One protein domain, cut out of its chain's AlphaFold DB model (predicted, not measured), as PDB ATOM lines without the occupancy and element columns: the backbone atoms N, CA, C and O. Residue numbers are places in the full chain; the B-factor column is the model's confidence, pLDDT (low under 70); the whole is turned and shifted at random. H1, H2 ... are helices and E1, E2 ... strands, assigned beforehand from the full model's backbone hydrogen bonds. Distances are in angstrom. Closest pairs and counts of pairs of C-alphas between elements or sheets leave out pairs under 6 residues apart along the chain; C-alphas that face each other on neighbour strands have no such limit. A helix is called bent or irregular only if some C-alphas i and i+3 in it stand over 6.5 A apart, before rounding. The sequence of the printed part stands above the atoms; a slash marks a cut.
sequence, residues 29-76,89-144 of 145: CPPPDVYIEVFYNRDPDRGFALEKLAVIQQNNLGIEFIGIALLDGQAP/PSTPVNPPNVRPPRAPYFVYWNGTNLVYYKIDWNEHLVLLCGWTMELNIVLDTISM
ATOM      1  N   CYS A  29     126.978 203.683 165.219       81.88
ATOM      2  CA  CYS A  29     128.070 204.213 164.398       81.88
ATOM      3  C   CYS A  29     128.044 203.626 162.979       81.88
ATOM      4  O   CYS A  29     127.704 202.448 162.828       81.88
ATOM      5  N   PRO A  30     128.491 204.385 161.961       83.06
ATOM      6  CA  PRO A  30     128.886 203.772 160.700       83.06
ATOM      7  C   PRO A  30     129.984 202.715 160.949       83.06
ATOM      8  O   PRO A  30     130.748 202.843 161.917       83.06
ATOM      9  N   PRO A  31     130.084 201.666 160.114       81.19
ATOM     10  CA  PRO A  31     131.232 200.769 160.139       81.19
ATOM     11  C   PRO A  31     132.538 201.555 159.935       81.19
ATOM     12  O   PRO A  31     132.538 202.517 159.168       81.19
ATOM     13  N   PRO A  32     133.628 201.197 160.628       86.56
ATOM     14  CA  PRO A  32     134.931 201.801 160.385       86.56
ATOM     15  C   PRO A  32     135.508 201.363 159.034       86.56
ATOM     16  O   PRO A  32     135.178 200.288 158.525       86.56
ATOM     17  N   ASP A  33     136.387 202.203 158.494       87.62
ATOM     18  CA  ASP A  33     137.160 201.955 157.274       87.62
ATOM     19  C   ASP A  33     138.470 201.217 157.591       87.62
ATOM     20  O   ASP A  33     138.876 200.334 156.840       87.62
ATOM     21  N   VAL A  34     139.088 201.519 158.743       90.50
ATOM     22  CA  VAL A  34     140.192 200.724 159.308       90.50
ATOM     23  C   VAL A  34     139.766 200.146 160.649       90.50
ATOM     24  O   VAL A  34     139.320 200.867 161.548       90.50
ATOM     25  N   TYR A  35     139.922 198.838 160.783       92.12
ATOM     26  CA  TYR A  35     139.623 198.072 161.977       92.12
ATOM     27  C   TYR A  35     140.926 197.600 162.606       92.12
ATOM     28  O   TYR A  35     141.640 196.776 162.031       92.12
ATOM     29  N   ILE A  36     141.220 198.106 163.799       92.81
ATOM     30  CA  ILE A  36     142.391 197.707 164.566       92.81
ATOM     31  C   ILE A  36     141.925 196.901 165.774       92.81
ATOM     32  O   ILE A  36     141.130 197.373 166.593       92.81
ATOM     33  N   GLU A  37     142.435 195.682 165.871       93.94
ATOM     34  CA  GLU A  37     142.216 194.776 166.992       93.94
ATOM     35  C   GLU A  37     143.536 194.574 167.733       93.94
ATOM     36  O   GLU A  37     144.563 194.293 167.111       93.94
ATOM     37  N   VAL A  38     143.512 194.686 169.056       92.94
ATOM     38  CA  VAL A  38     144.674 194.466 169.915       92.94
ATOM     39  C   VAL A  38     144.432 193.203 170.729       92.94
ATOM     40  O   VAL A  38     143.450 193.090 171.454       92.94
ATOM     41  N   PHE A  39     145.338 192.235 170.633       92.94
ATOM     42  CA  PHE A  39     145.184 190.948 171.308       92.94
ATOM     43  C   PHE A  39     146.508 190.455 171.884       92.94
ATOM     44  O   PHE A  39     147.587 190.797 171.405       92.94
ATOM     45  N   TYR A  40     146.447 189.611 172.911       92.31
ATOM     46  CA  TYR A  40     147.641 188.935 173.412       92.31
ATOM     47  C   TYR A  40     148.097 187.861 172.432       92.31
ATOM     48  O   TYR A  40     147.283 187.209 171.783       92.31
ATOM     49  N   ASN A  41     149.404 187.616 172.351       91.75
ATOM     50  CA  ASN A  41     150.008 186.602 171.485       91.75
ATOM     51  C   ASN A  41     149.751 185.156 171.971       91.75
ATOM     52  O   ASN A  41     150.668 184.337 172.063       91.75
ATOM     53  N   ARG A  42     148.491 184.836 172.260       90.94
ATOM     54  CA  ARG A  42     147.948 183.518 172.578       90.94
ATOM     55  C   ARG A  42     147.047 183.072 171.431       90.94
ATOM     56  O   ARG A  42     146.353 183.882 170.818       90.94
ATOM     57  N   ASP A  43     147.044 181.776 171.136       88.12
ATOM     58  CA  ASP A  43     146.257 181.244 170.017       88.12
ATOM     59  C   ASP A  43     144.746 181.503 170.113       88.12
ATOM     60  O   ASP A  43     144.180 181.871 169.082       88.12
ATOM     61  N   PRO A  44     144.091 181.394 171.286       91.12
ATOM     62  CA  PRO A  44     142.672 181.720 171.407       91.12
ATOM     63  C   PRO A  44     142.365 183.184 171.079       91.12
ATOM     64  O   PRO A  44     141.426 183.459 170.339       91.12
ATOM     65  N   ASP A  45     143.185 184.116 171.571       91.12
ATOM     66  CA  ASP A  45     142.961 185.554 171.391       91.12
ATOM     67  C   ASP A  45     143.189 185.968 169.932       91.12
ATOM     68  O   ASP A  45     142.371 186.668 169.334       91.12
ATOM     69  N   ARG A  46     144.254 185.443 169.310       90.62
ATOM     70  CA  ARG A  46     144.505 185.622 167.875       90.62
ATOM     71  C   ARG A  46     143.393 185.004 167.027       90.62
ATOM     72  O   ARG A  46     142.944 185.626 166.069       90.62
ATOM     73  N   GLY A  47     142.981 183.775 167.341       91.31
ATOM     74  CA  GLY A  47     141.908 183.083 166.626       91.31
ATOM     75  C   GLY A  47     140.624 183.901 166.654       91.31
ATOM     76  O   GLY A  47     140.044 184.164 165.605       91.31
ATOM     77  N   PHE A  48     140.267 184.419 167.829       91.00
ATOM     78  CA  PHE A  48     139.119 185.298 167.993       91.00
ATOM     79  C   PHE A  48     139.246 186.590 167.171       91.00
ATOM     80  O   PHE A  48     138.308 186.946 166.462       91.00
ATOM     81  N   ALA A  49     140.404 187.261 167.184       90.56
ATOM     82  CA  ALA A  49     140.647 188.455 166.366       90.56
ATOM     83  C   ALA A  49     140.446 188.194 164.858       90.56
ATOM     84  O   ALA A  49     139.840 189.006 164.154       90.56
ATOM     85  N   LEU A  50     140.904 187.042 164.359       89.69
ATOM     86  CA  LEU A  50     140.742 186.654 162.953       89.69
ATOM     87  C   LEU A  50     139.314 186.186 162.619       89.69
ATOM     88  O   LEU A  50     138.831 186.437 161.515       89.69
ATOM     89  N   GLU A  51     138.602 185.565 163.560       89.88
ATOM     90  CA  GLU A  51     137.169 185.277 163.407       89.88
ATOM     91  C   GLU A  51     136.356 186.568 163.261       89.88
ATOM     92  O   GLU A  51     135.453 186.635 162.422       89.88
ATOM     93  N   LYS A  52     136.703 187.624 164.018       88.31
ATOM     94  CA  LYS A  52     136.071 188.938 163.842       88.31
ATOM     95  C   LYS A  52     136.280 189.461 162.426       88.31
ATOM     96  O   LYS A  52     135.305 189.898 161.819       88.31
ATOM     97  N   LEU A  53     137.501 189.383 161.884       87.88
ATOM     98  CA  LEU A  53     137.797 189.813 160.511       87.88
ATOM     99  C   LEU A  53     136.842 189.168 159.497       87.88
ATOM    100  O   LEU A  53     136.241 189.881 158.693       87.88
ATOM    101  N   ALA A  54     136.639 187.851 159.579       86.12
ATOM    102  CA  ALA A  54     135.737 187.138 158.674       86.12
ATOM    103  C   ALA A  54     134.288 187.659 158.753       86.12
ATOM    104  O   ALA A  54     133.630 187.834 157.727       86.12
ATOM    105  N   VAL A  55     133.793 187.953 159.959       85.56
ATOM    106  CA  VAL A  55     132.449 188.523 160.166       85.56
ATOM    107  C   VAL A  55     132.362 189.960 159.649       85.56
ATOM    108  O   VAL A  55     131.356 190.357 159.061       85.56
ATOM    109  N   ILE A  56     133.403 190.765 159.851       81.00
ATOM    110  CA  ILE A  56     133.401 192.167 159.424       81.00
ATOM    111  C   ILE A  56     133.444 192.266 157.898       81.00
ATOM    112  O   ILE A  56     132.697 193.062 157.332       81.00
ATOM    113  N   GLN A  57     134.219 191.414 157.225       83.81
ATOM    114  CA  GLN A  57     134.276 191.367 155.760       83.81
ATOM    115  C   GLN A  57     132.920 191.061 155.111       83.81
ATOM    116  O   GLN A  57     132.649 191.552 154.020       83.81
ATOM    117  N   GLN A  58     132.027 190.326 155.784       82.88
ATOM    118  CA  GLN A  58     130.656 190.108 155.292       82.88
ATOM    119  C   GLN A  58     129.817 191.395 155.265       82.88
ATOM    120  O   GLN A  58     128.838 191.472 154.528       82.88
ATOM    121  N   ASN A  59     130.187 192.395 156.068       78.94
ATOM    122  CA  ASN A  59     129.454 193.653 156.215       78.94
ATOM    123  C   ASN A  59     130.155 194.833 155.524       78.94
ATOM    124  O   ASN A  59     129.488 195.775 155.103       78.94
ATOM    125  N   ASN A  60     131.485 194.794 155.411       82.25
ATOM    126  CA  ASN A  60     132.289 195.795 154.721       82.25
ATOM    127  C   ASN A  60     133.499 195.133 154.039       82.25
ATOM    128  O   ASN A  60     134.516 194.865 154.676       82.25
ATOM    129  N   LEU A  61     133.391 194.895 152.730       81.62
ATOM    130  CA  LEU A  61     134.457 194.283 151.925       81.62
ATOM    131  C   LEU A  61     135.677 195.198 151.740       81.62
ATOM    132  O   LEU A  61     136.759 194.707 151.437       81.62
ATOM    133  N   GLY A  62     135.499 196.512 151.899       83.06
ATOM    134  CA  GLY A  62     136.557 197.508 151.720       83.06
ATOM    135  C   GLY A  62     137.356 197.800 152.985       83.06
ATOM    136  O   GLY A  62     138.150 198.734 152.980       83.06
ATOM    137  N   ILE A  63     137.124 197.060 154.072       86.44
ATOM    138  CA  ILE A  63     137.758 197.358 155.350       86.44
ATOM    139  C   ILE A  63     139.242 196.979 155.353       86.44
ATOM    140  O   ILE A  63     139.625 195.870 154.968       86.44
ATOM    141  N   GLU A  64     140.076 197.883 155.851       90.62
ATOM    142  CA  GLU A  64     141.461 197.576 156.187       90.62
ATOM    143  C   GLU A  64     141.525 197.004 157.600       90.62
ATOM    144  O   GLU A  64     141.000 197.595 158.541       90.62
ATOM    145  N   PHE A  65     142.171 195.853 157.774       92.69
ATOM    146  CA  PHE A  65     142.288 195.216 159.082       92.69
ATOM    147  C   PHE A  65     143.736 195.139 159.541       92.69
ATOM    148  O   PHE A  65     144.608 194.673 158.801       92.69
ATOM    149  N   ILE A  66     143.958 195.536 160.792       94.75
ATOM    150  CA  ILE A  66     145.242 195.460 161.479       94.75
ATOM    151  C   ILE A  66     145.021 194.736 162.806       94.75
ATOM    152  O   ILE A  66     144.271 195.190 163.664       94.75
ATOM    153  N   GLY A  67     145.690 193.609 162.987       95.00
ATOM    154  CA  GLY A  67     145.734 192.897 164.253       95.00
ATOM    155  C   GLY A  67     147.075 193.119 164.940       95.00
ATOM    156  O   GLY A  67     148.089 192.672 164.414       95.00
ATOM    157  N   ILE A  68     147.105 193.770 166.097       95.56
ATOM    158  CA  ILE A  68     148.326 194.018 166.870       95.56
ATOM    159  C   ILE A  68     148.425 192.963 167.970       95.56
ATOM    160  O   ILE A  68     147.620 192.934 168.900       95.56
ATOM    161  N   ALA A  69     149.432 192.100 167.866       94.88
ATOM    162  CA  ALA A  69     149.713 191.077 168.856       94.88
ATOM    163  C   ALA A  69     150.684 191.614 169.908       94.88
ATOM    164  O   ALA A  69     151.828 191.954 169.597       94.88
ATOM    165  N   LEU A  70     150.248 191.633 171.162       92.19
ATOM    166  CA  LEU A  70     151.048 192.041 172.311       92.19
ATOM    167  C   LEU A  70     151.649 190.840 173.032       92.19
ATOM    168  O   LEU A  70     151.145 189.716 172.958       92.19
ATOM    169  N   LEU A  71     152.756 191.074 173.735       88.12
ATOM    170  CA  LEU A  71     153.342 190.052 174.586       88.12
ATOM    171  C   LEU A  71     152.391 189.757 175.748       88.12
ATOM    172  O   LEU A  71     151.835 190.659 176.365       88.12
ATOM    173  N   ASP A  72     152.226 188.477 176.047       79.12
ATOM    174  CA  ASP A  72     151.501 188.019 177.220       79.12
ATOM    175  C   ASP A  72     152.449 187.959 178.428       79.12
ATOM    176  O   ASP A  72     153.014 186.915 178.756       79.12
ATOM    177  N   GLY A  73     152.722 189.119 179.025       73.00
ATOM    178  CA  GLY A  73     153.633 189.251 180.159       73.00
ATOM    179  C   GLY A  73     153.823 190.703 180.592       73.00
ATOM    180  O   GLY A  73     153.553 191.622 179.830       73.00
ATOM    181  N   GLN A  74     154.284 190.903 181.828       65.31
ATOM    182  CA  GLN A  74     154.399 192.229 182.457       65.31
ATOM    183  C   GLN A  74     155.718 192.964 182.181       65.31
ATOM    184  O   GLN A  74     155.892 194.075 182.665       65.31
ATOM    185  N   ALA A  75     156.674 192.365 181.464       75.12
ATOM    186  CA  ALA A  75     157.930 193.055 181.188       75.12
ATOM    187  C   ALA A  75     157.687 194.168 180.153       75.12
ATOM    188  O   ALA A  75     157.230 193.845 179.051       75.12
ATOM    189  N   PRO A  76     158.006 195.439 180.470       81.06
ATOM    190  CA  PRO A  76     157.891 196.525 179.508       81.06
ATOM    191  C   PRO A  76     158.740 196.234 178.276       81.06
ATOM    192  O   PRO A  76     159.834 195.661 178.373       81.06
ATOM    193  N   PRO A  89     159.315 202.664 156.161       96.50
ATOM    194  CA  PRO A  89     158.279 201.663 155.943       96.50
ATOM    195  C   PRO A  89     158.671 200.296 156.515       96.50
ATOM    196  O   PRO A  89     159.750 199.781 156.211       96.50
ATOM    197  N   SER A  90     157.774 199.691 157.291       95.31
ATOM    198  CA  SER A  90     157.951 198.335 157.805       95.31
ATOM    199  C   SER A  90     157.993 197.317 156.675       95.31
ATOM    200  O   SER A  90     157.265 197.406 155.682       95.31
ATOM    201  N   THR A  91     158.815 196.288 156.862       93.12
ATOM    202  CA  THR A  91     158.938 195.188 155.902       93.12
ATOM    203  C   THR A  91     158.202 193.944 156.394       93.12
ATOM    204  O   THR A  91     158.274 193.605 157.579       93.12
ATOM    205  N   PRO A  92     157.470 193.243 155.511       92.38
ATOM    206  CA  PRO A  92     156.795 192.018 155.897       92.38
ATOM    207  C   PRO A  92     157.823 190.943 156.240       92.38
ATOM    208  O   PRO A  92     158.900 190.854 155.643       92.38
ATOM    209  N   VAL A  93     157.468 190.084 157.188       91.94
ATOM    210  CA  VAL A  93     158.260 188.903 157.531       91.94
ATOM    211  C   VAL A  93     158.400 188.029 156.288       91.94
ATOM    212  O   VAL A  93     157.466 187.885 155.509       91.94
ATOM    213  N   ASN A  94     159.567 187.422 156.093       83.94
ATOM    214  CA  ASN A  94     159.775 186.453 155.025       83.94
ATOM    215  C   ASN A  94     159.911 185.049 155.633       83.94
ATOM    216  O   ASN A  94     160.842 184.832 156.414       83.94
ATOM    217  N   PRO A  95     159.030 184.089 155.299       82.62
ATOM    218  CA  PRO A  95     157.869 184.196 154.401       82.62
ATOM    219  C   PRO A  95     156.660 184.954 155.013       82.62
ATOM    220  O   PRO A  95     156.443 184.875 156.223       82.62
ATOM    221  N   PRO A  96     155.824 185.629 154.190       70.81
ATOM    222  CA  PRO A  96     154.821 186.627 154.626       70.81
ATOM    223  C   PRO A  96     153.669 186.086 155.469       70.81
ATOM    224  O   PRO A  96     153.091 186.821 156.267       70.81
ATOM    225  N   ASN A  97     153.358 184.798 155.332       75.56
ATOM    226  CA  ASN A  97     152.231 184.160 156.016       75.56
ATOM    227  C   ASN A  97     152.660 183.424 157.295       75.56
ATOM    228  O   ASN A  97     151.854 182.724 157.911       75.56
ATOM    229  N   VAL A  98     153.932 183.540 157.686       84.94
ATOM    230  CA  VAL A  98     154.445 182.910 158.901       84.94
ATOM    231  C   VAL A  98     154.411 183.913 160.041       84.94
ATOM    232  O   VAL A  98     155.132 184.908 160.064       84.94
ATOM    233  N   ARG A  99     153.560 183.603 161.019       88.69
ATOM    234  CA  ARG A  99     153.445 184.346 162.271       88.69
ATOM    235  C   ARG A  99     154.803 184.411 162.993       88.69
ATOM    236  O   ARG A  99     155.406 183.360 163.231       88.69
ATOM    237  N   PRO A 100     155.233 185.600 163.451       91.50
ATOM    238  CA  PRO A 100     156.344 185.728 164.380       91.50
ATOM    239  C   PRO A 100     156.088 184.946 165.676       91.50
ATOM    240  O   PRO A 100     155.018 185.075 166.277       91.50
ATOM    241  N   PRO A 101     157.066 184.164 166.167       87.25
ATOM    242  CA  PRO A 101     156.894 183.400 167.401       87.25
ATOM    243  C   PRO A 101     156.802 184.303 168.640       87.25
ATOM    244  O   PRO A 101     156.253 183.896 169.661       87.25
ATOM    245  N   ARG A 102     157.330 185.531 168.562       88.12
ATOM    246  CA  ARG A 102     157.370 186.500 169.659       88.12
ATOM    247  C   ARG A 102     156.668 187.788 169.252       88.12
ATOM    248  O   ARG A 102     156.839 188.244 168.127       88.12
ATOM    249  N   ALA A 103     155.909 188.338 170.191       91.31
ATOM    250  CA  ALA A 103     155.345 189.678 170.126       91.31
ATOM    251  C   ALA A 103     156.361 190.724 170.637       91.31
ATOM    252  O   ALA A 103     157.296 190.338 171.347       91.31
ATOM    253  N   PRO A 104     156.180 192.016 170.308       93.44
ATOM    254  CA  PRO A 104     155.092 192.573 169.507       93.44
ATOM    255  C   PRO A 104     155.260 192.317 168.003       93.44
ATOM    256  O   PRO A 104     156.360 192.317 167.455       93.44
ATOM    257  N   TYR A 105     154.142 192.061 167.334       94.88
ATOM    258  CA  TYR A 105     154.043 192.003 165.876       94.88
ATOM    259  C   TYR A 105     152.653 192.485 165.467       94.88
ATOM    260  O   TYR A 105     151.739 192.496 166.292       94.88
ATOM    261  N   PHE A 106     152.464 192.834 164.201       95.19
ATOM    262  CA  PHE A 106     151.124 193.021 163.660       95.19
ATOM    263  C   PHE A 106     150.874 192.120 162.456       95.19
ATOM    264  O   PHE A 106     151.792 191.660 161.774       95.19
ATOM    265  N   VAL A 107     149.599 191.837 162.229       94.44
ATOM    266  CA  VAL A 107     149.087 191.192 161.030       94.44
ATOM    267  C   VAL A 107     148.229 192.201 160.284       94.44
ATOM    268  O   VAL A 107     147.364 192.843 160.870       94.44
ATOM    269  N   TYR A 108     148.479 192.348 158.992       93.50
ATOM    270  CA  TYR A 108     147.753 193.258 158.122       93.50
ATOM    271  C   TYR A 108     147.016 192.469 157.046       93.50
ATOM    272  O   TYR A 108     147.600 191.601 156.392       93.50
ATOM    273  N   TRP A 109     145.731 192.757 156.863       89.88
ATOM    274  CA  TRP A 109     144.964 192.237 155.739       89.88
ATOM    275  C   TRP A 109     145.116 193.169 154.539       89.88
ATOM    276  O   TRP A 109     144.562 194.265 154.526       89.88
ATOM    277  N   ASN A 110     145.816 192.710 153.501       79.12
ATOM    278  CA  ASN A 110     146.072 193.517 152.304       79.12
ATOM    279  C   ASN A 110     144.978 193.406 151.221       79.12
ATOM    280  O   ASN A 110     145.222 193.746 150.066       79.12
ATOM    281  N   GLY A 111     143.809 192.854 151.555       79.38
ATOM    282  CA  GLY A 111     142.744 192.556 150.592       79.38
ATOM    283  C   GLY A 111     142.748 191.118 150.064       79.38
ATOM    284  O   GLY A 111     141.735 190.669 149.535       79.38
ATOM    285  N   THR A 112     143.849 190.371 150.205       81.31
ATOM    286  CA  THR A 112     143.950 188.982 149.708       81.31
ATOM    287  C   THR A 112     144.530 188.018 150.732       81.31
ATOM    288  O   THR A 112     144.040 186.900 150.866       81.31
ATOM    289  N   ASN A 113     145.579 188.426 151.445       84.62
ATOM    290  CA  ASN A 113     146.278 187.592 152.413       84.62
ATOM    291  C   ASN A 113     146.503 188.351 153.722       84.62
ATOM    292  O   ASN A 113     146.601 189.580 153.752       84.62
ATOM    293  N   LEU A 114     146.648 187.581 154.800       89.19
ATOM    294  CA  LEU A 114     147.193 188.073 156.058       89.19
ATOM    295  C   LEU A 114     148.715 188.120 155.951       89.19
ATOM    296  O   LEU A 114     149.355 187.082 155.792       89.19
ATOM    297  N   VAL A 115     149.278 189.317 156.064       92.50
ATOM    298  CA  VAL A 115     150.719 189.558 156.001       92.50
ATOM    299  C   VAL A 115     151.214 189.932 157.390       92.50
ATOM    300  O   VAL A 115     150.669 190.837 158.021       92.50
ATOM    301  N   TYR A 116     152.237 189.236 157.878       94.62
ATOM    302  CA  TYR A 116     152.804 189.490 159.199       94.62
ATOM    303  C   TYR A 116     154.018 190.412 159.135       94.62
ATOM    304  O   TYR A 116     154.853 190.298 158.240       94.62
ATOM    305  N   TYR A 117     154.146 191.264 160.146       95.19
ATOM    306  CA  TYR A 117     155.231 192.221 160.319       95.19
ATOM    307  C   TYR A 117     155.701 192.182 161.764       95.19
ATOM    308  O   TYR A 117     154.876 192.154 162.677       95.19
ATOM    309  N   LYS A 118     157.013 192.206 161.992       93.56
ATOM    310  CA  LYS A 118     157.522 192.526 163.330       93.56
ATOM    311  C   LYS A 118     157.262 194.003 163.613       93.56
ATOM    312  O   LYS A 118     157.199 194.800 162.684       93.56
ATOM    313  N   ILE A 119     157.066 194.336 164.883       92.81
ATOM    314  CA  ILE A 119     157.009 195.731 165.310       92.81
ATOM    315  C   ILE A 119     158.395 196.103 165.814       92.81
ATOM    316  O   ILE A 119     158.872 195.500 166.775       92.81
ATOM    317  N   ASP A 120     158.992 197.108 165.185       93.06
ATOM    318  CA  ASP A 120     160.280 197.671 165.565       93.06
ATOM    319  C   ASP A 120     160.195 199.204 165.658       93.06
ATOM    320  O   ASP A 120     159.293 199.849 165.114       93.06
ATOM    321  N   TRP A 121     161.122 199.786 166.422       96.00
ATOM    322  CA  TRP A 121     161.210 201.231 166.612       96.00
ATOM    323  C   TRP A 121     161.590 201.945 165.319       96.00
ATOM    324  O   TRP A 121     162.469 201.506 164.582       96.00
ATOM    325  N   ASN A 122     161.014 203.128 165.131       96.38
ATOM    326  CA  ASN A 122     161.227 204.011 163.987       96.38
ATOM    327  C   ASN A 122     160.805 203.366 162.664       96.38
ATOM    328  O   ASN A 122     161.391 203.627 161.616       96.38
ATOM    329  N   GLU A 123     159.754 202.555 162.710       97.12
ATOM    330  CA  GLU A 123     159.077 202.074 161.518       97.12
ATOM    331  C   GLU A 123     157.612 202.524 161.471       97.12
ATOM    332  O   GLU A 123     157.020 202.916 162.483       97.12
ATOM    333  N   HIS A 124     157.026 202.470 160.279       96.56
ATOM    334  CA  HIS A 124     155.622 202.773 160.051       96.56
ATOM    335  C   HIS A 124     154.989 201.851 159.008       96.56
ATOM    336  O   HIS A 124     155.647 201.359 158.089       96.56
ATOM    337  N   LEU A 125     153.672 201.678 159.097       94.62
ATOM    338  CA  LEU A 125     152.872 201.042 158.053       94.62
ATOM    339  C   LEU A 125     152.076 202.103 157.291       94.62
ATOM    340  O   LEU A 125     151.320 202.863 157.896       94.62
ATOM    341  N   VAL A 126     152.199 202.116 155.964       92.75
ATOM    342  CA  VAL A 126     151.318 202.906 155.093       92.75
ATOM    343  C   VAL A 126     150.094 202.064 154.741       92.75
ATOM    344  O   VAL A 126     150.218 200.984 154.164       92.75
ATOM    345  N   LEU A 127     148.919 202.564 155.105       90.00
ATOM    346  CA  LEU A 127     147.620 201.955 154.833       90.00
ATOM    347  C   LEU A 127     147.155 202.272 153.407       90.00
ATOM    348  O   LEU A 127     147.569 203.273 152.816       90.00
ATOM    349  N   LEU A 128     146.250 201.461 152.860       87.88
ATOM    350  CA  LEU A 128     145.688 201.675 151.519       87.88
ATOM    351  C   LEU A 128     144.907 202.992 151.428       87.88
ATOM    352  O   LEU A 128     144.922 203.643 150.385       87.88
ATOM    353  N   CYS A 129     144.286 203.432 152.522       85.38
ATOM    354  CA  CYS A 129     143.650 204.745 152.637       85.38
ATOM    355  C   CYS A 129     144.645 205.923 152.685       85.38
ATOM    356  O   CYS A 129     144.229 207.075 152.824       85.38
ATOM    357  N   GLY A 130     145.952 205.663 152.576       88.00
ATOM    358  CA  GLY A 130     147.017 206.668 152.574       88.00
ATOM    359  C   GLY A 130     147.409 207.167 153.964       88.00
ATOM    360  O   GLY A 130     148.262 208.045 154.088       88.00
ATOM    361  N   TRP A 131     146.797 206.631 155.019       89.56
ATOM    362  CA  TRP A 131     147.170 206.951 156.392       89.56
ATOM    363  C   TRP A 131     148.425 206.188 156.791       89.56
ATOM    364  O   TRP A 131     148.706 205.109 156.281       89.56
ATOM    365  N   THR A 132     149.176 206.757 157.725       92.88
ATOM    366  CA  THR A 132     150.390 206.138 158.252       92.88
ATOM    367  C   THR A 132     150.164 205.757 159.706       92.88
ATOM    368  O   THR A 132     149.775 206.591 160.523       92.88
ATOM    369  N   MET A 133     150.388 204.486 160.021       92.38
ATOM    370  CA  MET A 133     150.438 203.986 161.386       92.38
ATOM    371  C   MET A 133     151.895 204.005 161.851       92.38
ATOM    372  O   MET A 133     152.683 203.138 161.479       92.38
ATOM    373  N   GLU A 134     152.244 204.996 162.669       94.81
ATOM    374  CA  GLU A 134     153.562 205.092 163.305       94.81
ATOM    375  C   GLU A 134     153.695 204.031 164.402       94.81
ATOM    376  O   GLU A 134     152.968 204.063 165.402       94.81
ATOM    377  N   LEU A 135     154.639 203.097 164.249       94.62
ATOM    378  CA  LEU A 135     154.800 202.002 165.212       94.62
ATOM    379  C   LEU A 135     155.359 202.478 166.553       94.62
ATOM    380  O   LEU A 135     155.087 201.856 167.581       94.62
ATOM    381  N   ASN A 136     156.046 203.622 166.559       94.56
ATOM    382  CA  ASN A 136     156.491 204.282 167.783       94.56
ATOM    383  C   ASN A 136     155.331 204.516 168.758       94.56
ATOM    384  O   ASN A 136     155.507 204.281 169.941       94.56
ATOM    385  N   ILE A 137     154.126 204.860 168.285       91.56
ATOM    386  CA  ILE A 137     152.959 205.090 169.162       91.56
ATOM    387  C   ILE A 137     152.579 203.814 169.927       91.56
ATOM    388  O   ILE A 137     152.272 203.849 171.123       91.56
ATOM    389  N   VAL A 138     152.597 202.670 169.237       90.75
ATOM    390  CA  VAL A 138     152.296 201.370 169.848       90.75
ATOM    391  C   VAL A 138     153.382 201.013 170.852       90.75
ATOM    392  O   VAL A 138     153.073 200.661 171.990       90.75
ATOM    393  N   LEU A 139     154.645 201.125 170.439       92.69
ATOM    394  CA  LEU A 139     155.787 200.761 171.264       92.69
ATOM    395  C   LEU A 139     155.942 201.668 172.489       92.69
ATOM    396  O   LEU A 139     156.198 201.154 173.573       92.69
ATOM    397  N   ASP A 140     155.703 202.975 172.368       92.25
ATOM    398  CA  ASP A 140     155.667 203.925 173.488       92.25
ATOM    399  C   ASP A 140     154.615 203.499 174.518       92.25
ATOM    400  O   ASP A 140     154.880 203.486 175.717       92.25
ATOM    401  N   THR A 141     153.442 203.052 174.058       89.12
ATOM    402  CA  THR A 141     152.362 202.588 174.942       89.12
ATOM    403  C   THR A 141     152.768 201.358 175.760       89.12
ATOM    404  O   THR A 141     152.460 201.287 176.947       89.12
ATOM    405  N   ILE A 142     153.464 200.393 175.148       88.88
ATOM    406  CA  ILE A 142     153.822 199.112 175.791       88.88
ATOM    407  C   ILE A 142     155.217 199.094 176.432       88.88
ATOM    408  O   ILE A 142     155.618 198.090 177.024       88.88
ATOM    409  N   SER A 143     155.982 200.172 176.283       88.06
ATOM    410  CA  SER A 143     157.293 200.353 176.915       88.06
ATOM    411  C   SER A 143     157.219 201.185 178.198       88.06
ATOM    412  O   SER A 143     158.211 201.263 178.929       88.06
ATOM    413  N   MET A 144     156.054 201.768 178.503       82.56
ATOM    414  CA  MET A 144     155.791 202.381 179.804       82.56
ATOM    415  C   MET A 144     155.750 201.315 180.920       82.56
ATOM    416  O   MET A 144     155.203 200.231 180.696       82.56
TER     417      MET A 144
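AT A GLANCE: This is residues 29 to 76 and 89 to 144 of the 145 residues of an uncharacterized protein of Rhizophagus irregularis (strain DAOM 181602 / DAOM 197198 / MUCL 43194) (UniProt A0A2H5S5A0). A strongly twisted sheet of four strands, E1 to E4, has the long helix H1 packed over its E1 and E2 half on one face, while the small hairpin of E5 and E6 lies beyond the other face and runs straight into H2, a short helix that only grazes the sheet. A long stretch with no named element, residues 89 to 104, wraps round the E4 edge of the sheet. The printed part has 104 residues, with two named helices and six named strands in the order E1, H1, E2, E3, E4, E5, E6, H2. The four-stranded sheet is mixed, in the order E1, E2, E3, E4; E5 and E6 are antiparallel; the class is mixed, helices and strands. The whole is compact and rounded, with a radius of gyration of the C-alphas of 13.4 A and spans of 38 by 33 by 30 A.

HOW THE PARTS SIT: E1, residues 34 to 40, is an edge strand, parallel to E2, residues 64 to 70, with N 37 and O 66 2.9 A apart, within hydrogen-bond range. H1, residues 43 to 57, comes between them in the chain, and the three form a strand-helix-strand unit, two parallel neighbour strands with a helix between, whose crossover is right-handed. H1 lies over E1 and E2 at a height over the sheet of 9.0 A, two layers with the helix on one face, and runs along the strands, at 11 degrees to E2 on the local plane. The closest C-alphas of H1 and E2 are those of Ala 49 and Gly 67, 7.1 A apart. E3, residues 105 to 109, is antiparallel to E2, with N 67 and O 107 2.8 A apart. E3 and E4, residues 114 to 118, form a hairpin, with N 108 and O 115 2.8 A apart. E5, residues 123 to 126, and E6, residues 132 to 134, form a second hairpin, with N 133 and O 125 2.8 A apart; E5 is apart from E4. H2, residues 135 to 143, comes nearest to E5 at the C-alphas of Leu 135 and His 124, 5.3 A. In H1 and H2 every O i to N i+4 pair is within hydrogen-bond range.

IN THESE COORDINATES: E1 begins at C-alpha 34, (140.192, 200.724, 159.308), and is 19.8 A long; H1 is 21.2 A and E2 19.6 A. H2 ends at C-alpha 143, (157.293, 200.353, 176.915).

THE WHOLE: The two C-alphas farthest apart are those of Asn 59 and Ala 75, 37.9 A. Residues 77 to 88 are cut out, and C-alphas 76 and 89 are 24.1 A apart across the cut. Of the links that are printed whole, none is long. The mean pLDDT of the printed part is 88.8; residue 74 alone is under 70.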